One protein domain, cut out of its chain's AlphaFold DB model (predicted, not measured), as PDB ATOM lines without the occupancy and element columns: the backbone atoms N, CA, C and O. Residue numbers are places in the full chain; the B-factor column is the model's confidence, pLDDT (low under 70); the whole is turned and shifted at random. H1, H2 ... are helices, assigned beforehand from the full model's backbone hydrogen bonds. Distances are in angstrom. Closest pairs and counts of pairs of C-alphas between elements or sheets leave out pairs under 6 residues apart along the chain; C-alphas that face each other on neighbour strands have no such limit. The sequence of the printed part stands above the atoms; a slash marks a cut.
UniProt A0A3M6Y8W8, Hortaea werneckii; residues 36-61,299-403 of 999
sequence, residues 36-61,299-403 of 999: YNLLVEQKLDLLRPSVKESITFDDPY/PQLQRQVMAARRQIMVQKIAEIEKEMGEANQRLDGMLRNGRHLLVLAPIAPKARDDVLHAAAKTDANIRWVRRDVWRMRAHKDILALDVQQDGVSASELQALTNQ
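What this domain is: This is residues 36 to 61 and 299 to 403 of the 999 residues of a protein of Hortaea werneckii (UniProt A0A3M6Y8W8). A long helical hairpin makes the length of this domain: H4 and H5 lie side by side and run opposite ways, and residues 299 to 305 of H4 stick out free at the open end. Along one side of the hairpin runs the stretch of residues 36 to 61 with three short helices, of which H3 packs on the hairpin and H1 lies beyond its turn; H6 is set across near the open end. The printed part has 131 residues with six named helices, H1 to H6 in order along the chain, and no named strand; the class is all helix. The whole is an extended rod, with a radius of gyration of the C-alphas of 23.5 A and spans of 83 by 22 by 19 A.

Where its parts are: H4, the longest helix, holds residues 299 to 343 and measures 65.1 A, from C-alpha 299 at (33.590, -2.203, 28.240) to C-alpha 343 at (5.497, 56.521, 30.588). H5 holds residues 349 to 389 and measures 60.0 A. H3 is residues 51 to 54, H2 residues 43 to 47, and H1 residues 36 to 40, where C-alpha 36 is at (-1.238, 73.046, 29.148). H6, residues 394 to 403, measures 14.3 A and ends with C-alpha 403 at (40.596, 23.941, 28.881).

How they stand to each other: H4 and H5 form a helical hairpin: they touch, with the closest C-alphas those of Ile 317 and Lys 380, 5.5 A apart. Their lines stand at a shallow tilt of 20 degrees, opposite ways. H3 touches H5 with residues 356 to 363 of H5 alone, the closest C-alphas being those of Ser 54 and Ala 360, 6.3 A apart. H3 only just touches H4, with 3 pairs of C-alphas within 8 A and residues 341 to 342 of H4 alone; Val 51 and Leu 342 have the closest C-alphas, 6.0 A apart. H2 is close to but not clearly touching H5, at 7.8 A between the C-alphas of Leu 47 and Arg 352. H1 is close to but not clearly touching H2, at 5.7 A between the C-alphas of Leu 38 and Leu 44, and is apart from H4 and H5. H6 is close to but not clearly touching H4, about perpendicular at 83 degrees, with the C-alphas of Val 314 and Thr 401 closest at 7.7 A. In H1, H5 and H6 every O i to N i+4 pair is within hydrogen-bond range; in H4 it is 40 of 41, in H2 0 of 1 beside 2 of 2 O i to N i+3 pairs, and H3 is too short for an O i to N i+4 pair.

The domain as a whole: The C-alphas farthest apart, of Asn 37 and Pro 299, are 84.1 A apart. Residues 62 to 298 are not printed, and C-alphas 61 and 299 are 42.4 A apart across this cut. The links that are printed whole are tight. Mean pLDDT of the printed part is 84.8; residues 390 to 403, of which 394 to 403 belong to H6, are under 70.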
ATOM      1  N   TYR A  36      -1.680  72.166  28.066       81.31
ATOM      2  CA  TYR A  36      -1.238  73.046  29.148       81.31
ATOM      3  C   TYR A  36      -2.167  72.931  30.351       81.31
ATOM      4  O   TYR A  36      -1.697  72.744  31.473       81.31
ATOM      5  N   ASN A  37      -3.481  72.933  30.110       82.81
ATOM      6  CA  ASN A  37      -4.477  72.724  31.159       82.81
ATOM      7  C   ASN A  37      -4.305  71.355  31.845       82.81
ATOM      8  O   ASN A  37      -4.256  71.288  33.071       82.81
ATOM      9  N   LEU A  38      -4.102  70.267  31.088       79.19
ATOM     10  CA  LEU A  38      -3.873  68.941  31.685       79.19
ATOM     11  C   LEU A  38      -2.559  68.829  32.472       79.19
ATOM     12  O   LEU A  38      -2.502  68.069  33.441       79.19
ATOM     13  N   LEU A  39      -1.514  69.560  32.075       81.69
ATOM     14  CA  LEU A  39      -0.234  69.585  32.785       81.69
ATOM     15  C   LEU A  39      -0.328  70.395  34.088       81.69
ATOM     16  O   LEU A  39       0.170  69.937  35.116       81.69
ATOM     17  N   VAL A  40      -1.016  71.543  34.074       83.06
ATOM     18  CA  VAL A  40      -1.278  72.364  35.274       83.06
ATOM     19  C   VAL A  40      -2.180  71.628  36.269       83.06
ATOM     20  O   VAL A  40      -1.892  71.614  37.462       83.06
ATOM     21  N   GLU A  41      -3.231  70.957  35.792       81.44
ATOM     22  CA  GLU A  41      -4.125  70.152  36.634       81.44
ATOM     23  C   GLU A  41      -3.532  68.790  37.057       81.44
ATOM     24  O   GLU A  41      -4.183  68.045  37.788       81.44
ATOM     25  N   GLN A  42      -2.331  68.434  36.581       77.31
ATOM     26  CA  GLN A  42      -1.668  67.130  36.764       77.31
ATOM     27  C   GLN A  42      -2.468  65.909  36.255       77.31
ATOM     28  O   GLN A  42      -2.138  64.764  36.560       77.31
ATOM     29  N   LYS A  43      -3.485  66.110  35.404       79.06
ATOM     30  CA  LYS A  43      -4.390  65.057  34.894       79.06
ATOM     31  C   LYS A  43      -3.844  64.290  33.678       79.06
ATOM     32  O   LYS A  43      -4.605  63.633  32.968       79.06
ATOM     33  N   LEU A  44      -2.533  64.337  33.435       76.56
ATOM     34  CA  LEU A  44      -1.870  63.647  32.315       76.56
ATOM     35  C   LEU A  44      -2.052  62.118  32.351       76.56
ATOM     36  O   LEU A  44      -2.056  61.484  31.296       76.56
ATOM     37  N   ASP A  45      -2.278  61.527  33.529       76.75
ATOM     38  CA  ASP A  45      -2.596  60.099  33.667       76.75
ATOM     39  C   ASP A  45      -3.894  59.694  32.947       76.75
ATOM     40  O   ASP A  45      -3.991  58.566  32.472       76.75
ATOM     41  N   LEU A  46      -4.850  60.613  32.745       77.12
ATOM     42  CA  LEU A  46      -6.068  60.352  31.958       77.12
ATOM     43  C   LEU A  46      -5.793  60.157  30.452       77.12
ATOM     44  O   LEU A  46      -6.682  59.724  29.717       77.12
ATOM     45  N   LEU A  47      -4.587  60.493  29.978       76.44
ATOM     46  CA  LEU A  47      -4.140  60.269  28.599       76.44
ATOM     47  C   LEU A  47      -3.233  59.040  28.446       76.44
ATOM     48  O   LEU A  47      -2.939  58.649  27.313       76.44
ATOM     49  N   ARG A  48      -2.781  58.424  29.546       81.31
ATOM     50  CA  ARG A  48      -1.976  57.197  29.499       81.31
ATOM     51  C   ARG A  48      -2.883  56.003  29.175       81.31
ATOM     52  O   ARG A  48      -3.830  55.754  29.920       81.31
ATOM     53  N   PRO A  49      -2.639  55.238  28.092       77.00
ATOM     54  CA  PRO A  49      -3.393  54.011  27.844       77.00
ATOM     55  C   PRO A  49      -3.082  52.967  28.931       77.00
ATOM     56  O   PRO A  49      -1.987  52.966  29.495       77.00
ATOM     57  N   SER A  50      -4.001  52.035  29.205       75.50
ATOM     58  CA  SER A  50      -3.884  51.022  30.276       75.50
ATOM     59  C   SER A  50      -2.888  49.878  29.977       75.50
ATOM     60  O   SER A  50      -3.115  48.717  30.308       75.50
ATOM     61  N   VAL A  51      -1.730  50.212  29.395       78.06
ATOM     62  CA  VAL A  51      -0.638  49.305  28.986       78.06
ATOM     63  C   VAL A  51      -0.150  48.388  30.122       78.06
ATOM     64  O   VAL A  51       0.326  47.283  29.872       78.06
ATOM     65  N   LYS A  52      -0.316  48.803  31.386       75.88
ATOM     66  CA  LYS A  52       0.023  47.995  32.570       75.88
ATOM     67  C   LYS A  52      -0.752  46.670  32.643       75.88
ATOM     68  O   LYS A  52      -0.240  45.715  33.210       75.88
ATOM     69  N   GLU A  53      -1.961  46.613  32.084       74.25
ATOM     70  CA  GLU A  53      -2.795  45.403  32.063       74.25
ATOM     71  C   GLU A  53      -2.542  44.531  30.824       74.25
ATOM     72  O   GLU A  53      -2.879  43.349  30.833       74.25
ATOM     73  N   SER A  54      -1.951  45.090  29.759       76.38
ATOM     74  CA  SER A  54      -1.703  44.374  28.500       76.38
ATOM     75  C   SER A  54      -0.295  43.794  28.365       76.38
ATOM     76  O   SER A  54      -0.114  42.894  27.548       76.38
ATOM     77  N   ILE A  55       0.686  44.269  29.144       82.88
ATOM     78  CA  ILE A  55       2.052  43.726  29.159       82.88
ATOM     79  C   ILE A  55       2.303  42.911  30.430       82.88
ATOM     80  O   ILE A  55       2.330  43.434  31.545       82.88
ATOM     81  N   THR A  56       2.584  41.622  30.247       83.00
ATOM     82  CA  THR A  56       3.028  40.710  31.308       83.00
ATOM     83  C   THR A  56       4.466  41.033  31.734       83.00
ATOM     84  O   THR A  56       5.433  40.501  31.191       83.00
ATOM     85  N   PHE A  57       4.645  41.934  32.705       83.19
ATOM     86  CA  PHE A  57       5.980  42.306  33.210       83.19
ATOM     87  C   PHE A  57       6.628  41.250  34.117       83.19
ATOM     88  O   PHE A  57       7.854  41.154  34.133       83.19
ATOM     89  N   ASP A  58       5.821  40.453  34.816       85.38
ATOM     90  CA  ASP A  58       6.267  39.324  35.640       85.38
ATOM     91  C   ASP A  58       6.410  38.031  34.812       85.38
ATOM     92  O   ASP A  58       5.876  37.947  33.701       85.38
ATOM     93  N   ASP A  59       7.148  37.042  35.318       86.75
ATOM     94  CA  ASP A  59       7.435  35.775  34.630       86.75
ATOM     95  C   ASP A  59       6.555  34.621  35.158       86.75
ATOM     96  O   ASP A  59       6.770  34.149  36.273       86.75
ATOM     97  N   PRO A  60       5.558  34.142  34.387       86.62
ATOM     98  CA  PRO A  60       4.591  33.161  34.875       86.62
ATOM     99  C   PRO A  60       5.056  31.701  34.748       86.62
ATOM    100  O   PRO A  60       4.296  30.807  35.123       86.62
ATOM    101  N   TYR A  61       6.227  31.421  34.165       90.31
ATOM    102  CA  TYR A  61       6.592  30.064  33.744       90.31
ATOM    103  C   TYR A  61       7.502  29.317  34.734       90.31
ATOM    104  O   TYR A  61       8.364  29.904  35.379       90.31
ATOM    105  N   PRO A 299      33.684  -3.198  27.166       74.19
ATOM    106  CA  PRO A 299      33.590  -2.203  28.240       74.19
ATOM    107  C   PRO A 299      34.603  -1.042  28.136       74.19
ATOM    108  O   PRO A 299      34.428  -0.016  28.796       74.19
ATOM    109  N   GLN A 300      35.661  -1.131  27.320       76.94
ATOM    110  CA  GLN A 300      36.443   0.047  26.900       76.94
ATOM    111  C   GLN A 300      35.663   0.928  25.914       76.94
ATOM    112  O   GLN A 300      35.571   2.135  26.129       76.94
ATOM    113  N   LEU A 301      35.062   0.339  24.875       78.19
ATOM    114  CA  LEU A 301      34.260   1.065  23.885       78.19
ATOM    115  C   LEU A 301      33.038   1.724  24.538       78.19
ATOM    116  O   LEU A 301      32.745   2.882  24.256       78.19
ATOM    117  N   GLN A 302      32.366   1.044  25.472       74.81
ATOM    118  CA  GLN A 302      31.258   1.631  26.231       74.81
ATOM    119  C   GLN A 302      31.708   2.879  27.015       74.81
ATOM    120  O   GLN A 302      31.049   3.918  26.943       74.81
ATOM    121  N   ARG A 303      32.866   2.822  27.694       78.44
ATOM    122  CA  ARG A 303      33.457   3.984  28.386       78.44
ATOM    123  C   ARG A 303      33.822   5.117  27.422       78.44
ATOM    124  O   ARG A 303      33.525   6.270  27.726       78.44
ATOM    125  N   GLN A 304      34.400   4.809  26.260       82.19
ATOM    126  CA  GLN A 304      34.718   5.800  25.221       82.19
ATOM    127  C   GLN A 304      33.457   6.478  24.663       82.19
ATOM    128  O   GLN A 304      33.418   7.701  24.550       82.19
ATOM    129  N   VAL A 305      32.395   5.714  24.383       82.25
ATOM    130  CA  VAL A 305      31.114   6.253  23.894       82.25
ATOM    131  C   VAL A 305      30.439   7.137  24.949       82.25
ATOM    132  O   VAL A 305      29.883   8.175  24.591       82.25
ATOM    133  N   MET A 306      30.521   6.798  26.243       80.62
ATOM    134  CA  MET A 306      30.035   7.679  27.318       80.62
ATOM    135  C   MET A 306      30.897   8.944  27.477       80.62
ATOM    136  O   MET A 306      30.351  10.031  27.649       80.62
ATOM    137  N   ALA A 307      32.225   8.850  27.345       83.31
ATOM    138  CA  ALA A 307      33.108  10.020  27.377       83.31
ATOM    139  C   ALA A 307      32.830  10.992  26.211       83.31
ATOM    140  O   ALA A 307      32.658  12.190  26.436       83.31
ATOM    141  N   ALA A 308      32.680  10.476  24.985       87.19
ATOM    142  CA  ALA A 308      32.286  11.274  23.824       87.19
ATOM    143  C   ALA A 308      30.886  11.897  24.000       87.19
ATOM    144  O   ALA A 308      30.687  13.073  23.700       87.19
ATOM    145  N   ARG A 309      29.927  11.141  24.560       87.62
ATOM    146  CA  ARG A 309      28.587  11.643  24.911       87.62
ATOM    147  C   ARG A 309      28.670  12.829  25.879       87.62
ATOM    148  O   ARG A 309      28.015  13.839  25.633       87.62
ATOM    149  N   ARG A 310      29.502  12.753  26.927       86.50
ATOM    150  CA  ARG A 310      29.736  13.879  27.851       86.50
ATOM    151  C   ARG A 310      30.338  15.096  27.168       86.50
ATOM    152  O   ARG A 310      29.850  16.194  27.401       86.50
ATOM    153  N   GLN A 311      31.350  14.921  26.318       89.12
ATOM    154  CA  GLN A 311      31.981  16.039  25.612       89.12
ATOM    155  C   GLN A 311      30.965  16.812  24.753       89.12
ATOM    156  O   GLN A 311      30.935  18.041  24.801       89.12
ATOM    157  N   ILE A 312      30.078  16.099  24.046       90.81
ATOM    158  CA  ILE A 312      28.981  16.705  23.274       90.81
ATOM    159  C   ILE A 312      27.992  17.435  24.199       90.81
ATOM    160  O   ILE A 312      27.586  18.551  23.890       90.81
ATOM    161  N   MET A 313      27.626  16.851  25.348       91.06
ATOM    162  CA  MET A 313      26.726  17.507  26.310       91.06
ATOM    163  C   MET A 313      27.334  18.777  26.921       91.06
ATOM    164  O   MET A 313      26.639  19.783  27.001       91.06
ATOM    165  N   VAL A 314      28.616  18.771  27.304       92.50
ATOM    166  CA  VAL A 314      29.311  19.957  27.844       92.50
ATOM    167  C   VAL A 314      29.390  21.070  26.795       92.50
ATOM    168  O   VAL A 314      29.048  22.212  27.098       92.50
ATOM    169  N   GLN A 315      29.731  20.737  25.545       93.44
ATOM    170  CA  GLN A 315      29.687  21.696  24.439       93.44
ATOM    171  C   GLN A 315      28.270  22.267  24.246       93.44
ATOM    172  O   GLN A 315      28.103  23.482  24.156       93.44
ATOM    173  N   LYS A 316      27.235  21.415  24.238       94.31
ATOM    174  CA  LYS A 316      25.838  21.857  24.084       94.31
ATOM    175  C   LYS A 316      25.350  22.717  25.249       94.31
ATOM    176  O   LYS A 316      24.601  23.657  25.011       94.31
ATOM    177  N   ILE A 317      25.797  22.457  26.477       95.31
ATOM    178  CA  ILE A 317      25.522  23.319  27.634       95.31
ATOM    179  C   ILE A 317      26.109  24.720  27.401       95.31
ATOM    180  O   ILE A 317      25.375  25.692  27.542       95.31
ATOM    181  N   ALA A 318      27.370  24.832  26.970       95.75
ATOM    182  CA  ALA A 318      28.004  26.126  26.694       95.75
ATOM    183  C   ALA A 318      27.345  26.885  25.519       95.75
ATOM    184  O   ALA A 318      27.158  28.102  25.587       95.75
ATOM    185  N   GLU A 319      26.939  26.176  24.459       95.56
ATOM    186  CA  GLU A 319      26.170  26.751  23.344       95.56
ATOM    187  C   GLU A 319      24.812  27.306  23.817       95.56
ATOM    188  O   GLU A 319      24.486  28.461  23.533       95.56
ATOM    189  N   ILE A 320      24.057  26.525  24.603       95.56
ATOM    190  CA  ILE A 320      22.759  26.932  25.167       95.56
ATOM    191  C   ILE A 320      22.922  28.083  26.172       95.56
ATOM    192  O   ILE A 320      22.084  28.980  26.212       95.56
ATOM    193  N   GLU A 321      23.991  28.113  26.974       95.69
ATOM    194  CA  GLU A 321      24.265  29.223  27.894       95.69
ATOM    195  C   GLU A 321      24.524  30.540  27.159       95.69
ATOM    196  O   GLU A 321      24.009  31.583  27.574       95.69
ATOM    197  N   LYS A 322      25.257  30.497  26.039       96.69
ATOM    198  CA  LYS A 322      25.462  31.663  25.175       96.69
ATOM    199  C   LYS A 322      24.138  32.146  24.575       96.69
ATOM    200  O   LYS A 322      23.816  33.329  24.694       96.69
ATOM    201  N   GLU A 323      23.360  31.250  23.967       95.81
ATOM    202  CA  GLU A 323      22.079  31.596  23.338       95.81
ATOM    203  C   GLU A 323      21.067  32.132  24.366       95.81
ATOM    204  O   GLU A 323      20.428  33.162  24.138       95.81
ATOM    205  N   MET A 324      21.009  31.520  25.553       96.06
ATOM    206  CA  MET A 324      20.220  31.995  26.692       96.06
ATOM    207  C   MET A 324      20.686  33.382  27.157       96.06
ATOM    208  O   MET A 324      19.859  34.218  27.523       96.06
ATOM    209  N   GLY A 325      21.993  33.661  27.141       96.50
ATOM    210  CA  GLY A 325      22.549  34.985  27.423       96.50
ATOM    211  C   GLY A 325      22.048  36.048  26.441       96.50
ATOM    212  O   GLY A 325      21.544  37.092  26.861       96.50
ATOM    213  N   GLU A 326      22.105  35.763  25.140       96.50
ATOM    214  CA  GLU A 326      21.581  36.651  24.094       96.50
ATOM    215  C   GLU A 326      20.051  36.822  24.187       96.50
ATOM    216  O   GLU A 326      19.538  37.938  24.076       96.50
ATOM    217  N   ALA A 327      19.303  35.743  24.433       95.75
ATOM    218  CA  ALA A 327      17.849  35.774  24.588       95.75
ATOM    219  C   ALA A 327      17.406  36.571  25.825       95.75
ATOM    220  O   ALA A 327      16.456  37.351  25.740       95.75
ATOM    221  N   ASN A 328      18.132  36.467  26.944       95.69
ATOM    222  CA  ASN A 328      17.907  37.317  28.112       95.69
ATOM    223  C   ASN A 328      18.174  38.794  27.794       95.69
ATOM    224  O   ASN A 328      17.349  39.630  28.142       95.69
ATOM    225  N   GLN A 329      19.252  39.139  27.079       96.31
ATOM    226  CA  GLN A 329      19.504  40.529  26.666       96.31
ATOM    227  C   GLN A 329      18.393  41.079  25.753       96.31
ATOM    228  O   GLN A 329      17.962  42.224  25.924       96.31
ATOM    229  N   ARG A 330      17.879  40.257  24.825       95.38
ATOM    230  CA  ARG A 330      16.716  40.586  23.981       95.38
ATOM    231  C   ARG A 330      15.469  40.835  24.839       95.38
ATOM    232  O   ARG A 330      14.842  41.886  24.694       95.38
ATOM    233  N   LEU A 331      15.148  39.925  25.764       95.06
ATOM    234  CA  LEU A 331      14.027  40.054  26.707       95.06
ATOM    235  C   LEU A 331      14.133  41.339  27.539       95.06
ATOM    236  O   LEU A 331      13.158  42.075  27.664       95.06
ATOM    237  N   ASP A 332      15.320  41.642  28.057       95.00
ATOM    238  CA  ASP A 332      15.567  42.806  28.905       95.00
ATOM    239  C   ASP A 332      15.404  44.120  28.125       95.00
ATOM    240  O   ASP A 332      14.770  45.061  28.607       95.00
ATOM    241  N   GLY A 333      15.878  44.168  26.874       95.38
ATOM    242  CA  GLY A 333      15.598  45.266  25.943       95.38
ATOM    243  C   GLY A 333      14.097  45.454  25.690       95.38
ATOM    244  O   GLY A 333      13.594  46.578  25.726       95.38
ATOM    245  N   MET A 334      13.353  44.357  25.514       93.88
ATOM    246  CA  MET A 334      11.897  44.404  25.347       93.88
ATOM    247  C   MET A 334      11.159  44.863  26.611       93.88
ATOM    248  O   MET A 334      10.232  45.664  26.505       93.88
ATOM    249  N   LEU A 335      11.584  44.433  27.801       93.44
ATOM    250  CA  LEU A 335      11.006  44.867  29.077       93.44
ATOM    251  C   LEU A 335      11.296  46.348  29.365       93.44
ATOM    252  O   LEU A 335      10.418  47.053  29.864       93.44
ATOM    253  N   ARG A 336      12.485  46.852  29.005       93.88
ATOM    254  CA  ARG A 336      12.808  48.291  29.047       93.88
ATOM    255  C   ARG A 336      11.895  49.078  28.101       93.88
ATOM    256  O   ARG A 336      11.271  50.042  28.534       93.88
ATOM    257  N   ASN A 337      11.711  48.614  26.864       92.44
ATOM    258  CA  ASN A 337      10.794  49.243  25.906       92.44
ATOM    259  C   ASN A 337       9.330  49.216  26.382       92.44
ATOM    260  O   ASN A 337       8.655  50.241  26.314       92.44
ATOM    261  N   GLY A 338       8.853  48.105  26.952       91.56
ATOM    262  CA  GLY A 338       7.527  48.028  27.577       91.56
ATOM    263  C   GLY A 338       7.361  49.014  28.742       91.56
ATOM    264  O   GLY A 338       6.322  49.659  28.860       91.56
ATOM    265  N   ARG A 339       8.406  49.211  29.560       90.62
ATOM    266  CA  ARG A 339       8.428  50.247  30.610       90.62
ATOM    267  C   ARG A 339       8.417  51.663  30.028       90.62
ATOM    268  O   ARG A 339       7.767  52.525  30.605       90.62
ATOM    269  N   HIS A 340       9.062  51.913  28.886       91.38
ATOM    270  CA  HIS A 340       8.966  53.205  28.196       91.38
ATOM    271  C   HIS A 340       7.534  53.477  27.700       91.38
ATOM    272  O   HIS A 340       7.031  54.582  27.899       91.38
ATOM    273  N   LEU A 341       6.836  52.470  27.151       90.12
ATOM    274  CA  LEU A 341       5.434  52.600  26.723       90.12
ATOM    275  C   LEU A 341       4.474  52.961  27.876       90.12
ATOM    276  O   LEU A 341       3.502  53.670  27.634       90.12
ATOM    277  N   LEU A 342       4.760  52.553  29.122       87.12
ATOM    278  CA  LEU A 342       3.990  52.969  30.311       87.12
ATOM    279  C   LEU A 342       4.124  54.467  30.644       87.12
ATOM    280  O   LEU A 342       3.251  55.028  31.305       87.12
ATOM    281  N   VAL A 343       5.226  55.113  30.251       87.62
ATOM    282  CA  VAL A 343       5.497  56.521  30.588       87.62
ATOM    283  C   VAL A 343       4.792  57.472  29.618       87.62
ATOM    284  O   VAL A 343       4.379  58.561  30.035       87.62
ATOM    285  N   LEU A 344       4.631  57.055  28.354       87.50
ATOM    286  CA  LEU A 344       4.027  57.841  27.277       87.50
ATOM    287  C   LEU A 344       2.583  58.255  27.602       87.50
ATOM    288  O   LEU A 344       1.747  57.426  27.950       87.50
ATOM    289  N   ALA A 345       2.275  59.537  27.396       85.62
ATOM    290  CA  ALA A 345       0.929  60.101  27.502       85.62
ATOM    291  C   ALA A 345       0.547  60.798  26.176       85.62
ATOM    292  O   ALA A 345       0.685  62.018  26.059       85.62
ATOM    293  N   PRO A 346       0.136  60.052  25.131       87.06
ATOM    294  CA  PRO A 346      -0.125  60.636  23.818       87.06
ATOM    295  C   PRO A 346      -1.386  61.510  23.830       87.06
ATOM    296  O   PRO A 346      -2.473  61.047  24.176       87.06
ATOM    297  N   ILE A 347      -1.258  62.773  23.412       83.44
ATOM    298  CA  ILE A 347      -2.372  63.743  23.362       83.44
ATOM    299  C   ILE A 347      -3.345  63.412  22.219       83.44
ATOM    300  O   ILE A 347      -4.566  63.466  22.395       83.44
ATOM    301  N   ALA A 348      -2.824  62.993  21.063       87.19
ATOM    302  CA  ALA A 348      -3.631  62.573  19.920       87.19
ATOM    303  C   ALA A 348      -4.275  61.187  20.156       87.19
ATOM    304  O   ALA A 348      -3.593  60.280  20.634       87.19
ATOM    305  N   PRO A 349      -5.557  60.974  19.787       84.62
ATOM    306  CA  PRO A 349      -6.230  59.689  19.980       84.62
ATOM    307  C   PRO A 349      -5.586  58.556  19.174       84.62
ATOM    308  O   PRO A 349      -5.305  57.517  19.759       84.62
ATOM    309  N   LYS A 350      -5.250  58.786  17.892       89.00
ATOM    310  CA  LYS A 350      -4.561  57.793  17.045       89.00
ATOM    311  C   LYS A 350      -3.286  57.272  17.719       89.00
ATOM    312  O   LYS A 350      -3.159  56.078  17.932       89.00
ATOM    313  N   ALA A 351      -2.438  58.178  18.211       90.31
ATOM    314  CA  ALA A 351      -1.198  57.820  18.897       90.31
ATOM    315  C   ALA A 351      -1.404  57.028  20.210       90.31
ATOM    316  O   ALA A 351      -0.503  56.299  20.623       90.31
ATOM    317  N   ARG A 352      -2.569  57.128  20.874       88.00
ATOM    318  CA  ARG A 352      -2.919  56.245  22.006       88.00
ATOM    319  C   ARG A 352      -3.254  54.835  21.533       88.00
ATOM    320  O   ARG A 352      -2.802  53.874  22.155       88.00
ATOM    321  N   ASP A 353      -3.993  54.719  20.434       89.25
ATOM    322  CA  ASP A 353      -4.294  53.431  19.808       89.25
ATOM    323  C   ASP A 353      -3.004  52.788  19.256       89.25
ATOM    324  O   ASP A 353      -2.771  51.601  19.477       89.25
ATOM    325  N   ASP A 354      -2.109  53.560  18.633       91.25
ATOM    326  CA  ASP A 354      -0.805  53.094  18.136       91.25
ATOM    327  C   ASP A 354       0.092  52.572  19.276       91.25
ATOM    328  O   ASP A 354       0.668  51.488  19.169       91.25
ATOM    329  N   VAL A 355       0.157  53.287  20.410       91.62
ATOM    330  CA  VAL A 355       0.864  52.831  21.625       91.62
ATOM    331  C   VAL A 355       0.251  51.545  22.190       91.62
ATOM    332  O   VAL A 355       0.991  50.678  22.655       91.62
ATOM    333  N   LEU A 356      -1.072  51.365  22.110       90.19
ATOM    334  CA  LEU A 356      -1.743  50.136  22.545       90.19
ATOM    335  C   LEU A 356      -1.420  48.946  21.622       90.19
ATOM    336  O   LEU A 356      -1.133  47.853  22.116       90.19
ATOM    337  N   HIS A 357      -1.384  49.147  20.301       91.00
ATOM    338  CA  HIS A 357      -0.954  48.115  19.347       91.00
ATOM    339  C   HIS A 357       0.537  47.773  19.511       91.00
ATOM    340  O   HIS A 357       0.904  46.594  19.495       91.00
ATOM    341  N   ALA A 358       1.394  48.775  19.736       92.75
ATOM    342  CA  ALA A 358       2.806  48.572  20.050       92.75
ATOM    343  C   ALA A 358       2.984  47.776  21.354       92.75
ATOM    344  O   ALA A 358       3.745  46.808  21.373       92.75
ATOM    345  N   ALA A 359       2.227  48.110  22.405       92.38
ATOM    346  CA  ALA A 359       2.225  47.384  23.673       92.38
ATOM    347  C   ALA A 359       1.833  45.909  23.494       92.38
ATOM    348  O   ALA A 359       2.573  45.023  23.926       92.38
ATOM    349  N   ALA A 360       0.733  45.633  22.785       91.62
ATOM    350  CA  ALA A 360       0.284  44.270  22.496       91.62
ATOM    351  C   ALA A 360       1.323  43.464  21.689       91.62
ATOM    352  O   ALA A 360       1.554  42.287  21.976       91.62
ATOM    353  N   LYS A 361       2.007  44.101  20.726       92.81
ATOM    354  CA  LYS A 361       3.129  43.495  19.990       92.81
ATOM    355  C   LYS A 361       4.325  43.213  20.906       92.81
ATOM    356  O   LYS A 361       4.940  42.154  20.785       92.81
ATOM    357  N   THR A 362       4.652  44.116  21.837       92.62
ATOM    358  CA  THR A 362       5.732  43.870  22.805       92.62
ATOM    359  C   THR A 362       5.398  42.752  23.788       92.62
ATOM    360  O   THR A 362       6.267  41.921  24.018       92.62
ATOM    361  N   ASP A 363       4.167  42.655  24.303       92.38
ATOM    362  CA  ASP A 363       3.756  41.557  25.192       92.38
ATOM    363  C   ASP A 363       3.819  40.190  24.499       92.38
ATOM    364  O   ASP A 363       4.381  39.243  25.053       92.38
ATOM    365  N   ALA A 364       3.298  40.092  23.271       92.00
ATOM    366  CA  ALA A 364       3.363  38.861  22.492       92.00
ATOM    367  C   ALA A 364       4.819  38.391  22.337       92.00
ATOM    368  O   ALA A 364       5.143  37.259  22.694       92.00
ATOM    369  N   ASN A 365       5.712  39.286  21.906       92.81
ATOM    370  CA  ASN A 365       7.133  38.980  21.762       92.81
ATOM    371  C   ASN A 365       7.819  38.672  23.110       92.81
ATOM    372  O   ASN A 365       8.621  37.744  23.171       92.81
ATOM    373  N   ILE A 366       7.485  39.379  24.196       93.75
ATOM    374  CA  ILE A 366       7.986  39.095  25.554       93.75
ATOM    375  C   ILE A 366       7.610  37.666  25.967       93.75
ATOM    376  O   ILE A 366       8.479  36.903  26.386       93.75
ATOM    377  N   ARG A 367       6.348  37.254  25.782       91.44
ATOM    378  CA  ARG A 367       5.908  35.873  26.056       91.44
ATOM    379  C   ARG A 367       6.564  34.847  25.133       91.44
ATOM    380  O   ARG A 367       6.768  33.710  25.545       91.44
ATOM    381  N   TRP A 368       6.928  35.207  23.903       91.50
ATOM    382  CA  TRP A 368       7.694  34.316  23.026       91.50
ATOM    383  C   TRP A 368       9.120  34.123  23.558       91.50
ATOM    384  O   TRP A 368       9.497  32.984  23.827       91.50
ATOM    385  N   VAL A 369       9.863  35.205  23.814       93.62
ATOM    386  CA  VAL A 369      11.252  35.132  24.304       93.62
ATOM    387  C   VAL A 369      11.338  34.512  25.706       93.62
ATOM    388  O   VAL A 369      12.246  33.725  25.950       93.62
ATOM    389  N   ARG A 370      10.377  34.759  26.613       93.38
ATOM    390  CA  ARG A 370      10.342  34.066  27.919       93.38
ATOM    391  C   ARG A 370      10.248  32.549  27.772       93.38
ATOM    392  O   ARG A 370      11.030  31.836  28.391       93.38
ATOM    393  N   ARG A 371       9.321  32.043  26.949       91.75
ATOM    394  CA  ARG A 371       9.178  30.592  26.706       91.75
ATOM    395  C   ARG A 371      10.438  29.986  26.088       91.75
ATOM    396  O   ARG A 371      10.743  28.825  26.342       91.75
ATOM    397  N   ASP A 372      11.166  30.777  25.309       92.31
ATOM    398  CA  ASP A 372      12.444  30.415  24.702       92.31
ATOM    399  C   ASP A 372      13.569  30.297  25.747       92.31
ATOM    400  O   ASP A 372      14.208  29.252  25.858       92.31
ATOM    401  N   VAL A 373      13.726  31.315  26.602       94.19
ATOM    402  CA  VAL A 373      14.640  31.303  27.761       94.19
ATOM    403  C   VAL A 373      14.328  30.135  28.702       94.19
ATOM    404  O   VAL A 373      15.247  29.470  29.176       94.19
ATOM    405  N   TRP A 374      13.049  29.833  28.943       93.88
ATOM    406  CA  TRP A 374      12.648  28.687  29.764       93.88
ATOM    407  C   TRP A 374      12.878  27.330  29.087       93.88
ATOM    408  O   TRP A 374      13.237  26.390  29.795       93.88
ATOM    409  N   ARG A 375      12.764  27.215  27.751       93.62
ATOM    410  CA  ARG A 375      13.202  26.016  27.006       93.62
ATOM    411  C   ARG A 375      14.700  25.793  27.191       93.62
ATOM    412  O   ARG A 375      15.104  24.721  27.628       93.62
ATOM    413  N   MET A 376      15.506  26.822  26.920       94.81
ATOM    414  CA  MET A 376      16.963  26.766  27.061       94.81
ATOM    415  C   MET A 376      17.390  26.420  28.489       94.81
ATOM    416  O   MET A 376      18.187  25.504  28.674       94.81
ATOM    417  N   ARG A 377      16.806  27.070  29.506       94.19
ATOM    418  CA  ARG A 377      17.065  26.758  30.919       94.19
ATOM    419  C   ARG A 377      16.704  25.308  31.261       94.19
ATOM    420  O   ARG A 377      17.527  24.611  31.842       94.19
ATOM    421  N   ALA A 378      15.518  24.837  30.868       93.38
ATOM    422  CA  ALA A 378      15.096  23.460  31.125       93.38
ATOM    423  C   ALA A 378      16.025  22.435  30.450       93.38
ATOM    424  O   ALA A 378      16.417  21.457  31.083       93.38
ATOM    425  N   HIS A 379      16.416  22.662  29.192       94.12
ATOM    426  CA  HIS A 379      17.336  21.776  28.473       94.12
ATOM    427  C   HIS A 379      18.744  21.787  29.081       94.12
ATOM    428  O   HIS A 379      19.284  20.719  29.360       94.12
ATOM    429  N   LYS A 380      19.308  22.972  29.355       94.56
ATOM    430  CA  LYS A 380      20.607  23.133  30.026       94.56
ATOM    431  C   LYS A 380      20.642  22.372  31.351       94.56
ATOM    432  O   LYS A 380      21.543  21.567  31.569       94.56
ATOM    433  N   ASP A 381      19.675  22.629  32.229       92.62
ATOM    434  CA  ASP A 381      19.689  22.097  33.590       92.62
ATOM    435  C   ASP A 381      19.517  20.564  33.600       92.62
ATOM    436  O   ASP A 381      20.127  19.883  34.422       92.62
ATOM    437  N   ILE A 382      18.765  20.001  32.646       92.50
ATOM    438  CA  ILE A 382      18.622  18.546  32.467       92.50
ATOM    439  C   ILE A 382      19.904  17.900  31.928       92.50
ATOM    440  O   ILE A 382      20.319  16.857  32.434       92.50
ATOM    441  N   LEU A 383      20.563  18.516  30.940       92.19
ATOM    442  CA  LEU A 383      21.861  18.040  30.450       92.19
ATOM    443  C   LEU A 383      22.922  18.108  31.560       92.19
ATOM    444  O   LEU A 383      23.720  17.186  31.702       92.19
ATOM    445  N   ALA A 384      22.901  19.156  32.389       91.38
ATOM    446  CA  ALA A 384      23.806  19.299  33.525       91.38
ATOM    447  C   ALA A 384      23.589  18.215  34.600       91.38
ATOM    448  O   ALA A 384      24.571  17.686  35.118       91.38
ATOM    449  N   LEU A 385      22.335  17.847  34.902       89.06
ATOM    450  CA  LEU A 385      22.010  16.736  35.809       89.06
ATOM    451  C   LEU A 385      22.557  15.391  35.294       89.06
ATOM    452  O   LEU A 385      23.162  14.639  36.052       89.06
ATOM    453  N   ASP A 386      22.391  15.098  34.003       87.94
ATOM    454  CA  ASP A 386      22.872  13.847  33.397       87.94
ATOM    455  C   ASP A 386      24.413  13.782  33.333       87.94
ATOM    456  O   ASP A 386      25.011  12.754  33.649       87.94
ATOM    457  N   VAL A 387      25.072  14.909  33.036       87.06
ATOM    458  CA  VAL A 387      26.540  15.034  33.067       87.06
ATOM    459  C   VAL A 387      27.110  14.814  34.479       87.06
ATOM    460  O   VAL A 387      28.140  14.151  34.614       87.06
ATOM    461  N   GLN A 388      26.447  15.315  35.529       84.44
ATOM    462  CA  GLN A 388      26.821  15.037  36.927       84.44
ATOM    463  C   GLN A 388      26.647  13.547  37.271       84.44
ATOM    464  O   GLN A 388      27.498  12.948  37.933       84.44
ATOM    465  N   GLN A 389      25.570  12.921  36.784       76.81
ATOM    466  CA  GLN A 389      25.229  11.524  37.072       76.81
ATOM    467  C   GLN A 389      26.197  10.501  36.438       76.81
ATOM    468  O   GLN A 389      26.271   9.357  36.896       76.81
ATOM    469  N   ASP A 390      26.976  10.908  35.433       69.31
ATOM    470  CA  ASP A 390      28.070  10.126  34.838       69.31
ATOM    471  C   ASP A 390      29.364  10.096  35.697       69.31
ATOM    472  O   ASP A 390      30.353   9.483  35.286       69.31
ATOM    473  N   GLY A 391      29.368  10.721  36.883       59.28
ATOM    474  CA  GLY A 391      30.450  10.630  37.878       59.28
ATOM    475  C   GLY A 391      31.504  11.741  37.814       59.28
ATOM    476  O   GLY A 391      32.472  11.701  38.568       59.28
ATOM    477  N   VAL A 392      31.318  12.736  36.943       50.31
ATOM    478  CA  VAL A 392      32.226  13.884  36.810       50.31
ATOM    479  C   VAL A 392      31.894  14.916  37.887       50.31
ATOM    480  O   VAL A 392      30.806  15.497  37.893       50.31
ATOM    481  N   SER A 393      32.829  15.166  38.806       42.38
ATOM    482  CA  SER A 393      32.639  16.194  39.837       42.38
ATOM    483  C   SER A 393      32.548  17.595  39.212       42.38
ATOM    484  O   SER A 393      33.151  17.868  38.172       42.38
ATOM    485  N   ALA A 394      31.848  18.530  39.864       51.19
ATOM    486  CA  ALA A 394      31.693  19.897  39.345       51.19
ATOM    487  C   ALA A 394      33.037  20.622  39.092       51.19
ATOM    488  O   ALA A 394      33.110  21.499  38.231       51.19
ATOM    489  N   SER A 395      34.107  20.226  39.792       48.56
ATOM    490  CA  SER A 395      35.470  20.727  39.576       48.56
ATOM    491  C   SER A 395      36.071  20.252  38.247       48.56
ATOM    492  O   SER A 395      36.681  21.044  37.530       48.56
ATOM    493  N   GLU A 396      35.847  18.994  37.866       54.94
ATOM    494  CA  GLU A 396      36.335  18.427  36.602       54.94
ATOM    495  C   GLU A 396      35.561  18.991  35.395       54.94
ATOM    496  O   GLU A 396      36.150  19.244  34.345       54.94
ATOM    497  N   LEU A 397      34.274  19.325  35.563       56.41
ATOM    498  CA  LEU A 397      33.516  20.087  34.560       56.41
ATOM    499  C   LEU A 397      34.080  21.496  34.353       56.41
ATOM    500  O   LEU A 397      34.267  21.916  33.212       56.41
ATOM    501  N   GLN A 398      34.410  22.208  35.434       57.31
ATOM    502  CA  GLN A 398      35.081  23.506  35.331       57.31
ATOM    503  C   GLN A 398      36.465  23.378  34.678       57.31
ATOM    504  O   GLN A 398      36.826  24.224  33.865       57.31
ATOM    505  N   ALA A 399      37.216  22.307  34.957       59.94
ATOM    506  CA  ALA A 399      38.498  22.047  34.305       59.94
ATOM    507  C   ALA A 399      38.355  21.829  32.785       59.94
ATOM    508  O   ALA A 399      39.148  22.377  32.022       59.94
ATOM    509  N   LEU A 400      37.334  21.089  32.336       59.28
ATOM    510  CA  LEU A 400      37.067  20.856  30.910       59.28
ATOM    511  C   LEU A 400      36.589  22.126  30.185       59.28
ATOM    512  O   LEU A 400      37.101  22.433  29.107       59.28
ATOM    513  N   THR A 401      35.684  22.904  30.787       60.12
ATOM    514  CA  THR A 401      35.269  24.216  30.251       60.12
ATOM    515  C   THR A 401      36.454  25.182  30.163       60.12
ATOM    516  O   THR A 401      36.663  25.813  29.127       60.12
ATOM    517  N   ASN A 402      37.284  25.265  31.207       58.19
ATOM    518  CA  ASN A 402      38.446  26.155  31.214       58.19
ATOM    519  C   ASN A 402      39.509  25.732  30.184       58.19
ATOM    520  O   ASN A 402      40.098  26.602  29.545       58.19
ATOM    521  N   GLN A 403      39.710  24.427  29.949       55.19
ATOM    522  CA  GLN A 403      40.596  23.941  28.881       55.19
ATOM    523  C   GLN A 403      40.104  24.319  27.474       55.19
ATOM    524  O   GLN A 403      40.928  24.591  26.600       55.19
TER     525      GLN A 403